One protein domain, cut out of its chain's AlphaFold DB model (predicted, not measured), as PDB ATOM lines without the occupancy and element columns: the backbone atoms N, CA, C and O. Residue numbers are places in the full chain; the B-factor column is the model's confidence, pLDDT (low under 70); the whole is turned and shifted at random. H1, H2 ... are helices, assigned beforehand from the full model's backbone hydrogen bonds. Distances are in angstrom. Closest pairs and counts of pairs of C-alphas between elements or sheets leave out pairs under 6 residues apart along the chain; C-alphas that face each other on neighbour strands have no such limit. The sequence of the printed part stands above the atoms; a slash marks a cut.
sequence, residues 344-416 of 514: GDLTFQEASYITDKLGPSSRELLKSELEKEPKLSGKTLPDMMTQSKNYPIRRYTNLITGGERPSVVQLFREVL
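What this domain is: This is residues 344 to 416 of the 514 residues of an uncharacterized protein of Stylophora pistillata (UniProt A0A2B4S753). Four short helices, H3, H1, H5 and H4, stand in that order round a curve, and H2 crosses one side of it; H4 and H5 make a helical hairpin. The printed part has 73 residues, five named helices, H1 to H5, and no named strand: all helix. It is compact, radius of gyration of the C-alphas 11.3 A, spans 31 by 21 by 20 A.

Where its parts are: Find C-alpha 348 at (141.008, 206.042, 161.346), where H1, residues 348 to 357, begins. H2, 360 to 371, covers 16.3 A; H3 is 381 to 387, H4 393 to 399. H5, 405 to 415, covers 15.5 A to C-alpha 415 at (146.591, 208.257, 150.964).

How they stand to each other: H1 touches H3, C-alphas 351 and 382 closest at 4.9 A, and H5, 350 and 415 closest at 6.5 A. H2 only just touches H3, with residues 367 to 370 alone, C-alphas 367 and 381 closest at 6.3 A. H4 and H5 only just touch, C-alphas 397 and 409 closest at 6.8 A, at a shallow tilt of 12 degrees, opposite ways. Every O i to N i+4 pair is within hydrogen-bond range in H1, H2, H3 and H5, and 2 of 3 in H4.

The domain as a whole: C-alphas 375 and 403 are farthest apart, 31.7 A. The printed part has no cut and no long link; residue 374 is under pLDDT 70.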
ATOM      1  N   GLY A 344     149.442 210.137 164.426       85.06
ATOM      2  CA  GLY A 344     148.279 210.619 165.170       85.06
ATOM      3  C   GLY A 344     147.499 211.737 164.477       85.06
ATOM      4  O   GLY A 344     146.385 212.034 164.897       85.06
ATOM      5  N   ASP A 345     148.047 212.326 163.411       88.44
ATOM      6  CA  ASP A 345     147.322 213.293 162.589       88.44
ATOM      7  C   ASP A 345     146.408 212.600 161.576       88.44
ATOM      8  O   ASP A 345     145.602 213.288 160.956       88.44
ATOM      9  N   LEU A 346     146.519 211.275 161.391       88.50
ATOM     10  CA  LEU A 346     145.701 210.481 160.471       88.50
ATOM     11  C   LEU A 346     144.287 210.250 161.011       88.50
ATOM     12  O   LEU A 346     144.050 210.120 162.210       88.50
ATOM     13  N   THR A 347     143.334 210.118 160.096       89.75
ATOM     14  CA  THR A 347     142.013 209.579 160.404       89.75
ATOM     15  C   THR A 347     142.099 208.067 160.539       89.75
ATOM     16  O   THR A 347     142.966 207.408 159.962       89.75
ATOM     17  N   PHE A 348     141.130 207.492 161.244       88.94
ATOM     18  CA  PHE A 348     141.008 206.042 161.346       88.94
ATOM     19  C   PHE A 348     140.869 205.361 159.972       88.94
ATOM     20  O   PHE A 348     141.429 204.292 159.759       88.94
ATOM     21  N   GLN A 349     140.176 205.993 159.017       88.12
ATOM     22  CA  GLN A 349     140.015 205.460 157.659       88.12
ATOM     23  C   GLN A 349     141.345 205.422 156.893       88.12
ATOM     24  O   GLN A 349     141.672 204.395 156.302       88.12
ATOM     25  N   GLU A 350     142.130 206.503 156.948       90.88
ATOM     26  CA  GLU A 350     143.475 206.561 156.352       90.88
ATOM     27  C   GLU A 350     144.395 205.503 156.986       90.88
ATOM     28  O   GLU A 350     145.061 204.752 156.276       90.88
ATOM     29  N   ALA A 351     144.385 205.385 158.318       90.88
ATOM     30  CA  ALA A 351     145.190 204.405 159.046       90.88
ATOM     31  C   ALA A 351     144.787 202.949 158.740       90.88
ATOM     32  O   ALA A 351     145.658 202.090 158.575       90.88
ATOM     33  N   SER A 352     143.483 202.669 158.624       90.88
ATOM     34  CA  SER A 352     142.972 201.349 158.233       90.88
ATOM     35  C   SER A 352     143.398 201.002 156.812       90.88
ATOM     36  O   SER A 352     143.972 199.942 156.594       90.88
ATOM     37  N   TYR A 353     143.211 201.924 155.863       91.94
ATOM     38  CA  TYR A 353     143.584 201.699 154.470       91.94
ATOM     39  C   TYR A 353     145.083 201.419 154.310       91.94
ATOM     40  O   TYR A 353     145.467 200.476 153.619       91.94
ATOM     41  N   ILE A 354     145.935 202.198 154.992       92.31
ATOM     42  CA  ILE A 354     147.383 201.955 155.021       92.31
ATOM     43  C   ILE A 354     147.663 200.557 155.586       92.31
ATOM     44  O   ILE A 354     148.377 199.775 154.966       92.31
ATOM     45  N   THR A 355     147.065 200.209 156.727       91.06
ATOM     46  CA  THR A 355     147.267 198.908 157.386       91.06
ATOM     47  C   THR A 355     146.863 197.719 156.507       91.06
ATOM     48  O   THR A 355     147.538 196.688 156.529       91.06
ATOM     49  N   ASP A 356     145.785 197.854 155.734       91.00
ATOM     50  CA  ASP A 356     145.252 196.793 154.873       91.00
ATOM     51  C   ASP A 356     146.074 196.599 153.591       91.00
ATOM     52  O   ASP A 356     146.089 195.508 153.019       91.00
ATOM     53  N   LYS A 357     146.758 197.652 153.131       91.88
ATOM     54  CA  LYS A 357     147.578 197.646 151.909       91.88
ATOM     55  C   LYS A 357     149.072 197.450 152.162       91.88
ATOM     56  O   LYS A 357     149.798 197.144 151.216       91.88
ATOM     57  N   LEU A 358     149.539 197.615 153.398       91.00
ATOM     58  CA  LEU A 358     150.924 197.342 153.771       91.00
ATOM     59  C   LEU A 358     151.251 195.848 153.639       91.00
ATOM     60  O   LEU A 358     150.486 194.985 154.070       91.00
ATOM     61  N   GLY A 359     152.431 195.550 153.088       88.25
ATOM     62  CA  GLY A 359     152.979 194.194 153.069       88.25
ATOM     63  C   GLY A 359     153.227 193.650 154.486       88.25
ATOM     64  O   GLY A 359     153.380 194.440 155.422       88.25
ATOM     65  N   PRO A 360     153.283 192.316 154.666       87.44
ATOM     66  CA  PRO A 360     153.391 191.688 155.985       87.44
ATOM     67  C   PRO A 360     154.631 192.158 156.758       87.44
ATOM     68  O   PRO A 360     154.499 192.569 157.908       87.44
ATOM     69  N   SER A 361     155.797 192.217 156.106       88.06
ATOM     70  CA  SER A 361     157.064 192.661 156.710       88.06
ATOM     71  C   SER A 361     156.983 194.108 157.208       88.06
ATOM     72  O   SER A 361     157.278 194.410 158.364       88.06
ATOM     73  N   SER A 362     156.521 195.010 156.340       90.00
ATOM     74  CA  SER A 362     156.337 196.428 156.654       90.00
ATOM     75  C   SER A 362     155.307 196.646 157.775       90.00
ATOM     76  O   SER A 362     155.509 197.461 158.675       90.00
ATOM     77  N   ARG A 363     154.212 195.875 157.773       90.19
ATOM     78  CA  ARG A 363     153.163 195.934 158.799       90.19
ATOM     79  C   ARG A 363     153.665 195.474 160.169       90.19
ATOM     80  O   ARG A 363     153.355 196.118 161.170       90.19
ATOM     81  N   GLU A 364     154.430 194.386 160.221       89.62
ATOM     82  CA  GLU A 364     155.059 193.899 161.455       89.62
ATOM     83  C   GLU A 364     156.082 194.899 161.999       89.62
ATOM     84  O   GLU A 364     156.089 195.169 163.202       89.62
ATOM     85  N   LEU A 365     156.878 195.519 161.121       90.44
ATOM     86  CA  LEU A 365     157.819 196.568 161.508       90.44
ATOM     87  C   LEU A 365     157.098 197.779 162.110       90.44
ATOM     88  O   LEU A 365     157.479 198.241 163.185       90.44
ATOM     89  N   LEU A 366     156.033 198.268 161.459       90.94
ATOM     90  CA  LEU A 366     155.240 199.385 161.982       90.94
ATOM     91  C   LEU A 366     154.662 199.048 163.357       90.94
ATOM     92  O   LEU A 366     154.736 199.859 164.276       90.94
ATOM     93  N   LYS A 367     154.112 197.839 163.507       90.50
ATOM     94  CA  LYS A 367     153.555 197.373 164.775       90.50
ATOM     95  C   LYS A 367     154.617 197.351 165.877       90.50
ATOM     96  O   LYS A 367     154.393 197.945 166.925       90.50
ATOM     97  N   SER A 368     155.775 196.748 165.613       89.69
ATOM     98  CA  SER A 368     156.901 196.684 166.553       89.69
ATOM     99  C   SER A 368     157.382 198.076 166.985       89.69
ATOM    100  O   SER A 368     157.627 198.309 168.167       89.69
ATOM    101  N   GLU A 369     157.460 199.039 166.059       89.94
ATOM    102  CA  GLU A 369     157.857 200.413 166.389       89.94
ATOM    103  C   GLU A 369     156.827 201.147 167.253       89.94
ATOM    104  O   GLU A 369     157.211 201.844 168.193       89.94
ATOM    105  N   LEU A 370     155.530 200.983 166.974       88.25
ATOM    106  CA  LEU A 370     154.471 201.631 167.750       88.25
ATOM    107  C   LEU A 370     154.247 200.953 169.116       88.25
ATOM    108  O   LEU A 370     153.865 201.621 170.074       88.25
ATOM    109  N   GLU A 371     154.527 199.651 169.250       87.75
ATOM    110  CA  GLU A 371     154.445 198.918 170.526       87.75
ATOM    111  C   GLU A 371     155.529 199.330 171.533       87.75
ATOM    112  O   GLU A 371     155.366 199.107 172.734       87.75
ATOM    113  N   LYS A 372     156.601 200.000 171.085       84.31
ATOM    114  CA  LYS A 372     157.593 200.605 171.993       84.31
ATOM    115  C   LYS A 372     156.978 201.670 172.899       84.31
ATOM    116  O   LYS A 372     157.551 201.967 173.946       84.31
ATOM    117  N   GLU A 373     155.828 202.242 172.533       80.56
ATOM    118  CA  GLU A 373     155.050 203.088 173.432       80.56
ATOM    119  C   GLU A 373     154.168 202.222 174.357       80.56
ATOM    120  O   GLU A 373     153.181 201.634 173.906       80.56
ATOM    121  N   PRO A 374     154.419 202.199 175.685       69.88
ATOM    122  CA  PRO A 374     153.727 201.293 176.612       69.88
ATOM    123  C   PRO A 374     152.197 201.452 176.634       69.88
ATOM    124  O   PRO A 374     151.473 200.542 177.023       69.88
ATOM    125  N   LYS A 375     151.690 202.621 176.214       76.81
ATOM    126  CA  LYS A 375     150.257 202.968 176.176       76.81
ATOM    127  C   LYS A 375     149.506 202.356 174.980       76.81
ATOM    128  O   LYS A 375     148.275 202.472 174.917       76.81
ATOM    129  N   LEU A 376     150.224 201.759 174.027       75.19
ATOM    130  CA  LEU A 376     149.683 201.244 172.763       75.19
ATOM    131  C   LEU A 376     149.683 199.710 172.672       75.19
ATOM    132  O   LEU A 376     149.067 199.163 171.759       75.19
ATOM    133  N   SER A 377     150.294 199.018 173.640       72.69
ATOM    134  CA  SER A 377     150.335 197.553 173.697       72.69
ATOM    135  C   SER A 377     148.927 196.941 173.723       72.69
ATOM    136  O   SER A 377     148.107 197.282 174.576       72.69
ATOM    137  N   GLY A 378     148.653 196.011 172.800       73.06
ATOM    138  CA  GLY A 378     147.390 195.262 172.725       73.06
ATOM    139  C   GLY A 378     146.252 195.932 171.941       73.06
ATOM    140  O   GLY A 378     145.143 195.401 171.931       73.06
ATOM    141  N   LYS A 379     146.497 197.071 171.281       84.06
ATOM    142  CA  LYS A 379     145.520 197.739 170.398       84.06
ATOM    143  C   LYS A 379     145.643 197.260 168.949       84.06
ATOM    144  O   LYS A 379     146.638 196.647 168.565       84.06
ATOM    145  N   THR A 380     144.625 197.535 168.130       89.12
ATOM    146  CA  THR A 380     144.721 197.283 166.684       89.12
ATOM    147  C   THR A 380     145.709 198.267 166.046       89.12
ATOM    148  O   THR A 380     145.876 199.382 166.536       89.12
ATOM    149  N   LEU A 381     146.373 197.889 164.949       87.06
ATOM    150  CA  LEU A 381     147.378 198.760 164.322       87.06
ATOM    151  C   LEU A 381     146.822 200.141 163.894       87.06
ATOM    152  O   LEU A 381     147.488 201.137 164.179       87.06
ATOM    153  N   PRO A 382     145.604 200.260 163.321       90.81
ATOM    154  CA  PRO A 382     145.006 201.566 163.032       90.81
ATOM    155  C   PRO A 382     144.769 202.420 164.289       90.81
ATOM    156  O   PRO A 382     144.999 203.633 164.275       90.81
ATOM    157  N   ASP A 383     144.371 201.794 165.402       87.75
ATOM    158  CA  ASP A 383     144.223 202.482 166.690       87.75
ATOM    159  C   ASP A 383     145.572 202.971 167.219       87.75
ATOM    160  O   ASP A 383     145.675 204.078 167.744       87.75
ATOM    161  N   MET A 384     146.623 202.163 167.070       87.75
ATOM    162  CA  MET A 384     147.975 202.550 167.465       87.75
ATOM    163  C   MET A 384     148.464 203.748 166.651       87.75
ATOM    164  O   MET A 384     148.969 204.707 167.231       87.75
ATOM    165  N   MET A 385     148.264 203.737 165.329       89.19
ATOM    166  CA  MET A 385     148.648 204.841 164.443       89.19
ATOM    167  C   MET A 385     147.954 206.145 164.852       89.19
ATOM    168  O   MET A 385     148.626 207.126 165.159       89.19
ATOM    169  N   THR A 386     146.623 206.138 164.948       89.19
ATOM    170  CA  THR A 386     145.832 207.340 165.287       89.19
ATOM    171  C   THR A 386     146.098 207.872 166.702       89.19
ATOM    172  O   THR A 386     145.891 209.053 166.976       89.19
ATOM    173  N   GLN A 387     146.602 207.038 167.615       87.12
ATOM    174  CA  GLN A 387     146.962 207.452 168.977       87.12
ATOM    175  C   GLN A 387     148.426 207.907 169.113       87.12
ATOM    176  O   GLN A 387     148.773 208.559 170.102       87.12
ATOM    177  N   SER A 388     149.265 207.642 168.109       87.12
ATOM    178  CA  SER A 388     150.692 207.990 168.079       87.12
ATOM    179  C   SER A 388     150.921 209.437 167.633       87.12
ATOM    180  O   SER A 388     151.456 209.713 166.556       87.12
ATOM    181  N   LYS A 389     150.514 210.394 168.475       84.00
ATOM    182  CA  LYS A 389     150.552 211.840 168.163       84.00
ATOM    183  C   LYS A 389     151.946 212.394 167.864       84.00
ATOM    184  O   LYS A 389     152.066 213.369 167.134       84.00
ATOM    185  N   ASN A 390     152.990 211.770 168.403       86.00
ATOM    186  CA  ASN A 390     154.363 212.269 168.306       86.00
ATOM    187  C   ASN A 390     155.267 211.400 167.431       86.00
ATOM    188  O   ASN A 390     156.471 211.643 167.398       86.00
ATOM    189  N   TYR A 391     154.726 210.381 166.758       88.38
ATOM    190  CA  TYR A 391     155.521 209.519 165.892       88.38
ATOM    191  C   TYR A 391     155.467 210.045 164.449       88.38
ATOM    192  O   TYR A 391     154.424 209.897 163.800       88.38
ATOM    193  N   PRO A 392     156.556 210.636 163.913       90.38
ATOM    194  CA  PRO A 392     156.553 211.191 162.565       90.38
ATOM    195  C   PRO A 392     156.430 210.081 161.527       90.38
ATOM    196  O   PRO A 392     157.138 209.075 161.611       90.38
ATOM    197  N   ILE A 393     155.607 210.293 160.499       90.62
ATOM    198  CA  ILE A 393     155.444 209.323 159.400       90.62
ATOM    199  C   ILE A 393     156.807 209.017 158.761       90.62
ATOM    200  O   ILE A 393     157.157 207.855 158.546       90.62
ATOM    201  N   ARG A 394     157.629 210.059 158.574       88.81
ATOM    202  CA  ARG A 394     158.980 209.960 158.014       88.81
ATOM    203  C   ARG A 394     159.922 209.039 158.783       88.81
ATOM    204  O   ARG A 394     160.811 208.422 158.204       88.81
ATOM    205  N   ARG A 395     159.749 208.946 160.104       89.50
ATOM    206  CA  ARG A 395     160.583 208.076 160.937       89.50
ATOM    207  C   ARG A 395     160.350 206.617 160.573       89.50
ATOM    208  O   ARG A 395     161.312 205.871 160.460       89.50
ATOM    209  N   TYR A 396     159.095 206.226 160.366       91.00
ATOM    210  CA  TYR A 396     158.762 204.872 159.936       91.00
ATOM    211  C   TYR A 396     159.230 204.610 158.508       91.00
ATOM    212  O   TYR A 396     159.900 203.612 158.268       91.00
ATOM    213  N   THR A 397     158.942 205.514 157.568       90.75
ATOM    214  CA  THR A 397     159.342 205.295 156.174       90.75
ATOM    215  C   THR A 397     160.855 205.188 156.036       90.75
ATOM    216  O   THR A 397     161.305 204.348 155.273       90.75
ATOM    217  N   ASN A 398     161.662 205.930 156.802       89.69
ATOM    218  CA  ASN A 398     163.125 205.788 156.810       89.69
ATOM    219  C   ASN A 398     163.623 204.415 157.299       89.69
ATOM    220  O   ASN A 398     164.701 204.002 156.889       89.69
ATOM    221  N   LEU A 399     162.852 203.698 158.124       88.50
ATOM    222  CA  LEU A 399     163.192 202.334 158.557       88.50
ATOM    223  C   LEU A 399     162.906 201.287 157.474       88.50
ATOM    224  O   LEU A 399     163.430 200.177 157.540       88.50
ATOM    225  N   ILE A 400     162.084 201.622 156.474       87.94
ATOM    226  CA  ILE A 400     161.786 200.724 155.362       87.94
ATOM    227  C   ILE A 400     162.964 200.730 154.390       87.94
ATOM    228  O   ILE A 400     163.172 201.674 153.617       87.94
ATOM    229  N   THR A 401     163.721 199.640 154.422       79.00
ATOM    230  CA  THR A 401     164.852 199.376 153.531       79.00
ATOM    231  C   THR A 401     164.499 198.319 152.484       79.00
ATOM    232  O   THR A 401     163.661 197.452 152.721       79.00
ATOM    233  N   GLY A 402     165.188 198.336 151.343       77.19
ATOM    234  CA  GLY A 402     165.049 197.301 150.315       77.19
ATOM    235  C   GLY A 402     163.845 197.491 149.385       77.19
ATOM    236  O   GLY A 402     163.340 198.599 149.210       77.19
ATOM    237  N   GLY A 403     163.417 196.400 148.741       77.50
ATOM    238  CA  GLY A 403     162.465 196.430 147.623       77.50
ATOM    239  C   GLY A 403     161.034 196.857 147.969       77.50
ATOM    240  O   GLY A 403     160.318 197.304 147.081       77.50
ATOM    241  N   GLU A 404     160.616 196.773 149.238       85.00
ATOM    242  CA  GLU A 404     159.266 197.183 149.665       85.00
ATOM    243  C   GLU A 404     159.117 198.713 149.777       85.00
ATOM    244  O   GLU A 404     158.000 199.235 149.733       85.00
ATOM    245  N   ARG A 405     160.229 199.458 149.887       89.56
ATOM    246  CA  ARG A 405     160.219 200.909 150.132       89.56
ATOM    247  C   ARG A 405     159.413 201.705 149.101       89.56
ATOM    248  O   ARG A 405     158.561 202.480 149.539       89.56
ATOM    249  N   PRO A 406     159.621 201.549 147.777       89.06
ATOM    250  CA  PRO A 406     158.886 202.340 146.795       89.06
ATOM    251  C   PRO A 406     157.374 202.133 146.917       89.06
ATOM    252  O   PRO A 406     156.625 203.103 146.898       89.06
ATOM    253  N   SER A 407     156.933 200.890 147.138       89.62
ATOM    254  CA  SER A 407     155.518 200.552 147.314       89.62
ATOM    255  C   SER A 407     154.927 201.171 148.579       89.62
ATOM    256  O   SER A 407     153.831 201.724 148.528       89.62
ATOM    257  N   VAL A 408     155.654 201.132 149.700       91.50
ATOM    258  CA  VAL A 408     155.207 201.759 150.954       91.50
ATOM    259  C   VAL A 408     155.132 203.276 150.801       91.50
ATOM    260  O   VAL A 408     154.101 203.872 151.095       91.50
ATOM    261  N   VAL A 409     156.187 203.924 150.307       91.56
ATOM    262  CA  VAL A 409     156.209 205.386 150.136       91.56
ATOM    263  C   VAL A 409     155.109 205.839 149.171       91.56
ATOM    264  O   VAL A 409     154.425 206.826 149.443       91.56
ATOM    265  N   GLN A 410     154.884 205.099 148.083       91.00
ATOM    266  CA  GLN A 410     153.819 205.393 147.128       91.00
ATOM    267  C   GLN A 410     152.426 205.225 147.748       91.00
ATOM    268  O   GLN A 410     151.608 206.127 147.601       91.00
ATOM    269  N   LEU A 411     152.191 204.168 148.536       91.31
ATOM    270  CA  LEU A 411     150.950 203.986 149.297       91.31
ATOM    271  C   LEU A 411     150.667 205.183 150.217       91.31
ATOM    272  O   LEU A 411     149.564 205.725 150.218       91.31
ATOM    273  N   PHE A 412     151.664 205.641 150.978       90.50
ATOM    274  CA  PHE A 412     151.494 206.810 151.845       90.50
ATOM    275  C   PHE A 412     151.191 208.082 151.043       90.50
ATOM    276  O   PHE A 412     150.362 208.885 151.469       90.50
ATOM    277  N   ARG A 413     151.817 208.267 149.872       89.75
ATOM    278  CA  ARG A 413     151.574 209.426 148.994       89.75
ATOM    279  C   ARG A 413     150.206 209.374 148.311       89.75
ATOM    280  O   ARG A 413     149.646 210.429 148.032       89.75
ATOM    281  N   GLU A 414     149.671 208.183 148.052       88.56
ATOM    282  CA  GLU A 414     148.312 207.983 147.533       88.56
ATOM    283  C   GLU A 414     147.252 208.327 148.583       88.56
ATOM    284  O   GLU A 414     146.255 208.971 148.264       88.56
ATOM    285  N   VAL A 415     147.490 207.947 149.842       87.56
ATOM    286  CA  VAL A 415     146.591 208.257 150.964       87.56
ATOM    287  C   VAL A 415     146.682 209.730 151.369       87.56
ATOM    288  O   VAL A 415     145.677 210.331 151.738       87.56
ATOM    289  N   LEU A 416     147.871 210.332 151.267       86.44
ATOM    290  CA  LEU A 416     148.148 211.718 151.654       86.44
ATOM    291  C   LEU A 416     148.650 212.554 150.459       86.44
ATOM    292  O   LEU A 416     149.775 213.064 150.478       86.44
TER     293      LEU A 416